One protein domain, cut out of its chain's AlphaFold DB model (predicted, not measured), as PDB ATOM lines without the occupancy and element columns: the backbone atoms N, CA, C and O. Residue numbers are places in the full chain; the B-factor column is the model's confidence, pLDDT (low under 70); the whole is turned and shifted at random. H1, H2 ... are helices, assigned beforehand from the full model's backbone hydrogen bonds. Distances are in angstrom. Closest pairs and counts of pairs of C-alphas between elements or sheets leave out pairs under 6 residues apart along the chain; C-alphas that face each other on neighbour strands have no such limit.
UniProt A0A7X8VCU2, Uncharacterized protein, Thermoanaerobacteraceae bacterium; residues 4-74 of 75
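AT A GLANCE: This is residues 4 to 74 of the 75 residues of an uncharacterized protein of Thermoanaerobacteraceae bacterium (UniProt A0A7X8VCU2). Four helices stand steeply to one another as two crossing pairs: H2 crosses the later part of the long helix H4, and H1 and H3 cross about perpendicular toward the other end of the domain. H4 runs roughly along the longest axis, and the stretch after H3 folds back to reach its start. The printed part has 71 residues with four named helices, in the order H1, H2, H3, H4, and no named strand; the class is all helix. The whole is compact, with a radius of gyration of the C-alphas of 12.1 A, and elongated, spanning 40 by 22 by 18 A.

IN THESE COORDINATES: Begin with the longest helix, H4, residues 55 to 72: find C-alpha 55 at (16.796, 57.765, 144.326), from where it runs 26.0 A to C-alpha 72 at (5.029, 76.130, 158.445). H2 is residues 18 to 28, 15.2 A from first to last C-alpha. H3 is residues 33 to 46, 20.3 A long between its end C-alphas. H1 is residues 4 to 13, 14.3 A long; look for its first C-alpha at (18.164, 59.243, 152.784).

HOW THE PARTS SIT: Start at H4 and look at its residues 63 to 70, which alone touch H2; the closest C-alphas are those of Cys 25 and Leu 63, 4.9 A apart. H2 and H4 stand at a steep tilt of 59 degrees, opposite ways. Next, find Ile 37 and Arg 56, whose C-alphas, 6.9 A apart, are the closest of H3 and H4; these helices are close but not clearly touching. H1 is also close to H4 but not clearly touching, with the C-alphas of Ile 7 and Phe 59 closest at 7.5 A; their lines are only just about perpendicular, at 71 degrees. H3 touches H1 with residues 40 to 44 alone, about perpendicular at 84 degrees, and the closest C-alphas, those of Phe 10 and Ile 40, are 6.9 A apart. H1 and H2 are close but not clearly touching, the closest C-alphas being those of Lys 11 and Trp 21, 7.4 A apart. In the backbones of H1, H2 and H3 every O i to N i+4 pair is within hydrogen-bond range; in H4, 12 of 14 are.

THE WHOLE: The two C-alphas farthest apart are those of Gly 48 and Thr 74, at 39.8 A. The printed part, residues 4 to 74, has no cut. The links from H1 to H2 and from H2 to H3 are tight, and that from H3 to H4 is short, with 8 residues. Read the B-factor column for the model's confidence: the mean pLDDT of the printed part is 82.1, and residue 30 and residues 69 to 74 are under 70.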
ATOM      1  N   LYS A   4      18.191  58.187 151.763       84.00
ATOM      2  CA  LYS A   4      18.164  59.243 152.784       84.00
ATOM      3  C   LYS A   4      19.568  59.549 153.309       84.00
ATOM      4  O   LYS A   4      19.927  60.714 153.448       84.00
ATOM      5  N   GLU A   5      20.374  58.519 153.548       87.06
ATOM      6  CA  GLU A   5      21.775  58.677 153.953       87.06
ATOM      7  C   GLU A   5      22.612  59.347 152.857       87.06
ATOM      8  O   GLU A   5      23.420  60.213 153.170       87.06
ATOM      9  N   ILE A   6      22.355  59.041 151.579       87.94
ATOM     10  CA  ILE A   6      22.998  59.716 150.437       87.94
ATOM     11  C   ILE A   6      22.702  61.224 150.444       87.94
ATOM     12  O   ILE A   6      23.595  62.044 150.240       87.94
ATOM     13  N   ILE A   7      21.454  61.609 150.710       86.75
ATOM     14  CA  ILE A   7      21.060  63.023 150.777       86.75
ATOM     15  C   ILE A   7      21.718  63.713 151.976       86.75
ATOM     16  O   ILE A   7      22.175  64.847 151.856       86.75
ATOM     17  N   LEU A   8      21.805  63.039 153.125       87.56
ATOM     18  CA  LEU A   8      22.501  63.566 154.301       87.56
ATOM     19  C   LEU A   8      24.006  63.720 154.059       87.56
ATOM     20  O   LEU A   8      24.584  64.725 154.467       87.56
ATOM     21  N   LEU A   9      24.627  62.761 153.372       87.25
ATOM     22  CA  LEU A   9      26.027  62.827 152.967       87.25
ATOM     23  C   LEU A   9      26.271  64.024 152.046       87.25
ATOM     24  O   LEU A   9      27.188  64.799 152.299       87.25
ATOM     25  N   PHE A  10      25.413  64.219 151.040       87.88
ATOM     26  CA  PHE A  10      25.467  65.386 150.161       87.88
ATOM     27  C   PHE A  10      25.396  66.695 150.961       87.88
ATOM     28  O   PHE A  10      26.265  67.549 150.809       87.88
ATOM     29  N   LYS A  11      24.427  66.833 151.878       88.81
ATOM     30  CA  LYS A  11      24.327  68.028 152.734       88.81
ATOM     31  C   LYS A  11      25.595  68.259 153.558       88.81
ATOM     32  O   LYS A  11      26.066  69.387 153.618       88.81
ATOM     33  N   ARG A  12      26.164  67.203 154.155       88.06
ATOM     34  CA  ARG A  12      27.390  67.292 154.967       88.06
ATOM     35  C   ARG A  12      28.618  67.672 154.145       88.06
ATOM     36  O   ARG A  12      29.376  68.522 154.585       88.06
ATOM     37  N   LYS A  13      28.808  67.080 152.961       87.19
ATOM     38  CA  LYS A  13      29.943  67.381 152.064       87.19
ATOM     39  C   LYS A  13      29.949  68.834 151.586       87.19
ATOM     40  O   LYS A  13      31.009  69.357 151.272       87.19
ATOM     41  N   HIS A  14      28.778  69.464 151.537       87.75
ATOM     42  CA  HIS A  14      28.619  70.876 151.191       87.75
ATOM     43  C   HIS A  14      28.383  71.785 152.397       87.75
ATOM     44  O   HIS A  14      28.012  72.938 152.200       87.75
ATOM     45  N   GLU A  15      28.534  71.262 153.617       90.88
ATOM     46  CA  GLU A  15      28.351  72.006 154.870       90.88
ATOM     47  C   GLU A  15      27.006  72.751 154.957       90.88
ATOM     48  O   GLU A  15      26.875  73.749 155.659       90.88
ATOM     49  N   MET A  16      25.976  72.244 154.264       89.62
ATOM     50  CA  MET A  16      24.694  72.930 154.144       89.62
ATOM     51  C   MET A  16      23.920  72.878 155.459       89.62
ATOM     52  O   MET A  16      23.476  71.809 155.896       89.62
ATOM     53  N   ASN A  17      23.659  74.048 156.033       89.00
ATOM     54  CA  ASN A  17      22.694  74.205 157.117       89.00
ATOM     55  C   ASN A  17      21.237  74.188 156.599       89.00
ATOM     56  O   ASN A  17      20.979  74.133 155.394       89.00
ATOM     57  N   GLU A  18      20.249  74.247 157.501       84.62
ATOM     58  CA  GLU A  18      18.821  74.223 157.123       84.62
ATOM     59  C   GLU A  18      18.438  75.348 156.141       84.62
ATOM     60  O   GLU A  18      17.652  75.129 155.216       84.62
ATOM     61  N   ARG A  19      19.011  76.551 156.298       85.50
ATOM     62  CA  ARG A  19      18.730  77.707 155.433       85.50
ATOM     63  C   ARG A  19      19.330  77.524 154.042       85.50
ATOM     64  O   ARG A  19      18.664  77.826 153.053       85.50
ATOM     65  N   GLU A  20      20.562  77.044 153.958       89.44
ATOM     66  CA  GLU A  20      21.242  76.762 152.690       89.44
ATOM     67  C   GLU A  20      20.576  75.608 151.953       89.44
ATOM     68  O   GLU A  20      20.339  75.708 150.751       89.44
ATOM     69  N   TRP A  21      20.170  74.568 152.684       88.12
ATOM     70  CA  TRP A  21      19.371  73.481 152.137       88.12
ATOM     71  C   TRP A  21      18.051  73.990 151.556       88.12
ATOM     72  O   TRP A  21      17.693  73.629 150.439       88.12
ATOM     73  N   TYR A  22      17.345  74.880 152.256       85.88
ATOM     74  CA  TYR A  22      16.132  75.498 151.722       85.88
ATOM     75  C   TYR A  22      16.401  76.302 150.442       85.88
ATOM     76  O   TYR A  22      15.680  76.148 149.457       85.88
ATOM     77  N   LEU A  23      17.437  77.150 150.430       85.88
ATOM     78  CA  LEU A  23      17.797  77.942 149.247       85.88
ATOM     79  C   LEU A  23      18.163  77.040 148.063       85.88
ATOM     80  O   LEU A  23      17.766  77.311 146.927       85.88
ATOM     81  N   PHE A  24      18.866  75.944 148.339       87.81
ATOM     82  CA  PHE A  24      19.165  74.904 147.372       87.81
ATOM     83  C   PHE A  24      17.879  74.269 146.828       87.81
ATOM     84  O   PHE A  24      17.657  74.270 145.616       87.81
ATOM     85  N   CYS A  25      16.978  73.812 147.700       84.94
ATOM     86  CA  CYS A  25      15.683  73.270 147.295       84.94
ATOM     87  C   CYS A  25      14.899  74.262 146.434       84.94
ATOM     88  O   CYS A  25      14.425  73.893 145.364       84.94
ATOM     89  N   ASN A  26      14.833  75.532 146.833       83.31
ATOM     90  CA  ASN A  26      14.113  76.574 146.101       83.31
ATOM     91  C   ASN A  26      14.689  76.812 144.702       83.31
ATOM     92  O   ASN A  26      13.951  77.008 143.739       83.31
ATOM     93  N   ARG A  27      16.015  76.741 144.566       83.50
ATOM     94  CA  ARG A  27      16.693  76.926 143.283       83.50
ATOM     95  C   ARG A  27      16.548  75.719 142.357       83.50
ATOM     96  O   ARG A  27      16.416  75.900 141.146       83.50
ATOM     97  N   TYR A  28      16.608  74.506 142.901       80.31
ATOM     98  CA  TYR A  28      16.778  73.288 142.107       80.31
ATOM     99  C   TYR A  28      15.523  72.424 141.975       80.31
ATOM    100  O   TYR A  28      15.451  71.680 140.998       80.31
ATOM    101  N   ALA A  29      14.518  72.554 142.853       72.69
ATOM    102  CA  ALA A  29      13.285  71.752 142.824       72.69
ATOM    103  C   ALA A  29      12.512  71.833 141.497       72.69
ATOM    104  O   ALA A  29      11.829  70.877 141.134       72.69
ATOM    105  N   THR A  30      12.621  72.946 140.767       69.25
ATOM    106  CA  THR A  30      11.846  73.195 139.538       69.25
ATOM    107  C   THR A  30      12.701  73.388 138.288       69.25
ATOM    108  O   THR A  30      12.179  73.281 137.183       69.25
ATOM    109  N   ARG A  31      14.004  73.667 138.432       70.94
ATOM    110  CA  ARG A  31      14.845  74.114 137.308       70.94
ATOM    111  C   ARG A  31      15.915  73.129 136.864       70.94
ATOM    112  O   ARG A  31      16.197  73.076 135.674       70.94
ATOM    113  N   ASN A  32      16.549  72.386 137.778       79.00
ATOM    114  CA  ASN A  32      17.709  71.576 137.392       79.00
ATOM    115  C   ASN A  32      17.988  70.369 138.307       79.00
ATOM    116  O   ASN A  32      19.111  70.136 138.752       79.00
ATOM    117  N   VAL A  33      16.949  69.582 138.591       82.81
ATOM    118  CA  VAL A  33      17.068  68.355 139.397       82.81
ATOM    119  C   VAL A  33      18.014  67.334 138.748       82.81
ATOM    120  O   VAL A  33      18.754  66.649 139.449       82.81
ATOM    121  N   SER A  34      18.022  67.226 137.416       84.56
ATOM    122  CA  SER A  34      18.821  66.221 136.702       84.56
ATOM    123  C   SER A  34      20.327  66.404 136.909       84.56
ATOM    124  O   SER A  34      20.998  65.429 137.243       84.56
ATOM    125  N   SER A  35      20.862  67.626 136.777       83.81
ATOM    126  CA  SER A  35      22.295  67.880 137.005       83.81
ATOM    127  C   SER A  35      22.704  67.588 138.447       83.81
ATOM    128  O   SER A  35      23.756  66.998 138.678       83.81
ATOM    129  N   VAL A  36      21.849  67.936 139.412       85.19
ATOM    130  CA  VAL A  36      22.086  67.640 140.829       85.19
ATOM    131  C   VAL A  36      22.126  66.134 141.079       85.19
ATOM    132  O   VAL A  36      23.017  65.649 141.768       85.19
ATOM    133  N   ILE A  37      21.213  65.367 140.483       86.19
ATOM    134  CA  ILE A  37      21.218  63.905 140.606       86.19
ATOM    135  C   ILE A  37      22.490  63.308 140.006       86.19
ATOM    136  O   ILE A  37      23.064  62.401 140.601       86.19
ATOM    137  N   THR A  38      22.939  63.792 138.847       87.12
ATOM    138  CA  THR A  38      24.199  63.340 138.239       87.12
ATOM    139  C   THR A  38      25.381  63.610 139.163       87.12
ATOM    140  O   THR A  38      26.215  62.730 139.362       87.12
ATOM    141  N   TYR A  39      25.417  64.791 139.776       87.19
ATOM    142  CA  TYR A  39      26.456  65.152 140.730       87.19
ATOM    143  C   TYR A  39      26.426  64.263 141.985       87.19
ATOM    144  O   TYR A  39      27.449  63.710 142.377       87.19
ATOM    145  N   ILE A  40      25.243  64.020 142.559       87.12
ATOM    146  CA  ILE A  40      25.098  63.115 143.707       87.12
ATOM    147  C   ILE A  40      25.518  61.686 143.341       87.12
ATOM    148  O   ILE A  40      26.188  61.025 144.124       87.12
ATOM    149  N   LYS A  41      25.188  61.205 142.137       85.31
ATOM    150  CA  LYS A  41      25.643  59.892 141.654       85.31
ATOM    151  C   LYS A  41      27.168  59.794 141.570       85.31
ATOM    152  O   LYS A  41      27.704  58.730 141.871       85.31
ATOM    153  N   ALA A  42      27.848  60.867 141.168       86.12
ATOM    154  CA  ALA A  42      29.308  60.917 141.138       86.12
ATOM    155  C   ALA A  42      29.899  60.842 142.557       86.12
ATOM    156  O   ALA A  42      30.741  59.986 142.805       86.12
ATOM    157  N   LEU A  43      29.361  61.629 143.498       85.06
ATOM    158  CA  LEU A  43      29.719  61.561 144.922       85.06
ATOM    159  C   LEU A  43      29.527  60.157 145.505       85.06
ATOM    160  O   LEU A  43      30.407  59.630 146.174       85.06
ATOM    161  N   CYS A  44      28.390  59.514 145.225       83.81
ATOM    162  CA  CYS A  44      28.149  58.153 145.693       83.81
ATOM    163  C   CYS A  44      29.190  57.172 145.139       83.81
ATOM    164  O   CYS A  44      29.664  56.316 145.878       83.81
ATOM    165  N   LYS A  45      29.576  57.314 143.863       84.00
ATOM    166  CA  LYS A  45      30.588  56.458 143.233       84.00
ATOM    167  C   LYS A  45      31.956  56.596 143.907       84.00
ATOM    168  O   LYS A  45      32.615  55.580 144.101       84.00
ATOM    169  N   GLU A  46      32.365  57.813 144.266       84.19
ATOM    170  CA  GLU A  46      33.609  58.070 145.014       84.19
ATOM    171  C   GLU A  46      33.601  57.399 146.394       84.19
ATOM    172  O   GLU A  46      34.619  56.890 146.849       84.19
ATOM    173  N   GLU A  47      32.430  57.325 147.023       82.25
ATOM    174  CA  GLU A  47      32.219  56.730 148.348       82.25
ATOM    175  C   GLU A  47      31.912  55.217 148.280       82.25
ATOM    176  O   GLU A  47      31.577  54.595 149.288       82.25
ATOM    177  N   GLY A  48      31.994  54.598 147.093       82.31
ATOM    178  CA  GLY A  48      31.719  53.168 146.895       82.31
ATOM    179  C   GLY A  48      30.241  52.779 147.042       82.31
ATOM    180  O   GLY A  48      29.914  51.608 147.231       82.31
ATOM    181  N   VAL A  49      29.330  53.750 146.956       82.75
ATOM    182  CA  VAL A  49      27.881  53.583 147.108       82.75
ATOM    183  C   VAL A  49      27.183  53.750 145.757       82.75
ATOM    184  O   VAL A  49      27.492  54.641 144.973       82.75
ATOM    185  N   MET A  50      26.170  52.927 145.484       77.81
ATOM    186  CA  MET A  50      25.298  53.097 144.319       77.81
ATOM    187  C   MET A  50      23.896  53.531 144.770       77.81
ATOM    188  O   MET A  50      23.249  52.786 145.509       77.81
ATOM    189  N   PRO A  51      23.397  54.708 144.348       77.06
ATOM    190  CA  PRO A  51      22.008  55.080 144.583       77.06
ATOM    191  C   PRO A  51      21.073  54.122 143.843       77.06
ATOM    192  O   PRO A  51      21.347  53.709 142.715       77.06
ATOM    193  N   THR A  52      19.942  53.795 144.462       81.56
ATOM    194  CA  THR A  52      18.957  52.894 143.858       81.56
ATOM    195  C   THR A  52      18.162  53.596 142.752       81.56
ATOM    196  O   THR A  52      18.142  54.826 142.647       81.56
ATOM    197  N   ASN A  53      17.429  52.829 141.939       80.31
ATOM    198  CA  ASN A  53      16.550  53.384 140.898       80.31
ATOM    199  C   ASN A  53      15.479  54.343 141.464       80.31
ATOM    200  O   ASN A  53      15.035  55.255 140.767       80.31
ATOM    201  N   SER A  54      15.112  54.191 142.743       85.62
ATOM    202  CA  SER A  54      14.176  55.074 143.449       85.62
ATOM    203  C   SER A  54      14.817  56.344 144.022       85.62
ATOM    204  O   SER A  54      14.114  57.165 144.611       85.62
ATOM    205  N   PHE A  55      16.120  56.568 143.822       86.25
ATOM    206  CA  PHE A  55      16.796  57.765 144.326       86.25
ATOM    207  C   PHE A  55      16.213  59.053 143.742       86.25
ATOM    208  O   PHE A  55      15.933  59.995 144.474       86.25
ATOM    209  N   ARG A  56      15.977  59.095 142.425       87.12
ATOM    210  CA  ARG A  56      15.419  60.276 141.749       87.12
ATOM    211  C   ARG A  56      14.063  60.713 142.323       87.12
ATOM    212  O   ARG A  56      13.958  61.886 142.680       87.12
ATOM    213  N   PRO A  57      13.037  59.845 142.400       88.00
ATOM    214  CA  PRO A  57      11.755  60.248 142.970       88.00
ATOM    215  C   PRO A  57      11.880  60.663 144.441       88.00
ATOM    216  O   PRO A  57      11.362  61.716 144.799       88.00
ATOM    217  N   GLN A  58      12.653  59.939 145.257       88.69
ATOM    218  CA  GLN A  58      12.851  60.308 146.666       88.69
ATOM    219  C   GLN A  58      13.588  61.640 146.838       88.69
ATOM    220  O   GLN A  58      13.241  62.437 147.703       88.69
ATOM    221  N   PHE A  59      14.576  61.924 145.990       88.44
ATOM    222  CA  PHE A  59      15.276  63.201 146.011       88.44
ATOM    223  C   PHE A  59      14.333  64.361 145.681       88.44
ATOM    224  O   PHE A  59      14.355  65.385 146.354       88.44
ATOM    225  N   ILE A  60      13.451  64.193 144.693       87.25
ATOM    226  CA  ILE A  60      12.437  65.203 144.355       87.25
ATOM    227  C   ILE A  60      11.473  65.434 145.525       87.25
ATOM    228  O   ILE A  60      11.133  66.581 145.820       87.25
ATOM    229  N   GLU A  61      11.029  64.371 146.198       88.44
ATOM    230  CA  GLU A  61      10.185  64.481 147.393       88.44
ATOM    231  C   GLU A  61      10.893  65.222 148.531       88.44
ATOM    232  O   GLU A  61      10.294  66.087 149.164       88.44
ATOM    233  N   GLU A  62      12.179  64.955 148.744       86.88
ATOM    234  CA  GLU A  62      13.010  65.646 149.733       86.88
ATOM    235  C   GLU A  62      13.191  67.134 149.412       86.88
ATOM    236  O   GLU A  62      13.083  67.973 150.310       86.88
ATOM    237  N   LEU A  63      13.380  67.493 148.136       86.12
ATOM    238  CA  LEU A  63      13.409  68.896 147.710       86.12
ATOM    239  C   LEU A  63      12.073  69.590 148.008       86.12
ATOM    240  O   LEU A  63      12.055  70.693 148.552       86.12
ATOM    241  N   LYS A  64      10.944  68.933 147.705       84.44
ATOM    242  CA  LYS A  64       9.602  69.454 148.009       84.44
ATOM    243  C   LYS A  64       9.362  69.578 149.514       84.44
ATOM    244  O   LYS A  64       8.760  70.558 149.948       84.44
ATOM    245  N   ARG A  65       9.832  68.619 150.319       85.19
ATOM    246  CA  ARG A  65       9.699  68.667 151.783       85.19
ATOM    247  C   ARG A  65      10.488  69.832 152.374       85.19
ATOM    248  O   ARG A  65       9.936  70.574 153.180       85.19
ATOM    249  N   GLY A  66      11.718  70.049 151.902       81.62
ATOM    250  CA  GLY A  66      12.540  71.184 152.325       81.62
ATOM    251  C   GLY A  66      11.891  72.546 152.057       81.62
ATOM    252  O   GLY A  66      12.137  73.485 152.804       81.62
ATOM    253  N   LEU A  67      11.027  72.658 151.039       79.62
ATOM    254  CA  LEU A  67      10.242  73.872 150.783       79.62
ATOM    255  C   LEU A  67       9.084  74.046 151.777       79.62
ATOM    256  O   LEU A  67       8.903  75.140 152.307       79.62
ATOM    257  N   LYS A  68       8.347  72.967 152.067       74.25
ATOM    258  CA  LYS A  68       7.188  72.983 152.978       74.25
ATOM    259  C   LYS A  68       7.560  73.256 154.436       74.25
ATOM    260  O   LYS A  68       6.821  73.934 155.140       74.25
ATOM    261  N   GLU A  69       8.707  72.756 154.897       65.12
ATOM    262  CA  GLU A  69       9.161  72.938 156.287       65.12
ATOM    263  C   GLU A  69       9.366  74.419 156.660       65.12
ATOM    264  O   GLU A  69       9.275  74.777 157.835       65.12
ATOM    265  N   LYS A  70       9.580  75.305 155.674       58.78
ATOM    266  CA  LYS A  70       9.727  76.744 155.915       58.78
ATOM    267  C   LYS A  70       8.407  77.517 155.864       58.78
ATOM    268  O   LYS A  70       8.271  78.490 156.598       58.78
ATOM    269  N   GLU A  71       7.433  77.078 155.062       55.59
ATOM    270  CA  GLU A  71       6.086  77.676 155.065       55.59
ATOM    271  C   GLU A  71       5.421  77.528 156.439       55.59
ATOM    272  O   GLU A  71       4.808  78.472 156.916       55.59
ATOM    273  N   ILE A  72       5.629  76.399 157.126       54.16
ATOM    274  CA  ILE A  72       5.029  76.130 158.445       54.16
ATOM    275  C   ILE A  72       5.697  76.937 159.572       54.16
ATOM    276  O   ILE A  72       5.023  77.339 160.510       54.16
ATOM    277  N   ARG A  73       7.009  77.210 159.498       51.34
ATOM    278  CA  ARG A  73       7.731  77.993 160.528       51.34
ATOM    279  C   ARG A  73       7.530  79.513 160.417       51.34
ATOM    280  O   ARG A  73       8.092  80.245 161.225       51.34
ATOM    281  N   THR A  74       6.796  79.982 159.409       49.38
ATOM    282  CA  THR A  74       6.549  81.415 159.162       49.38
ATOM    283  C   THR A  74       5.105  81.824 159.507       49.38
ATOM    284  O   THR A  74       4.707  82.942 159.188       49.38
TER     285      THR A  74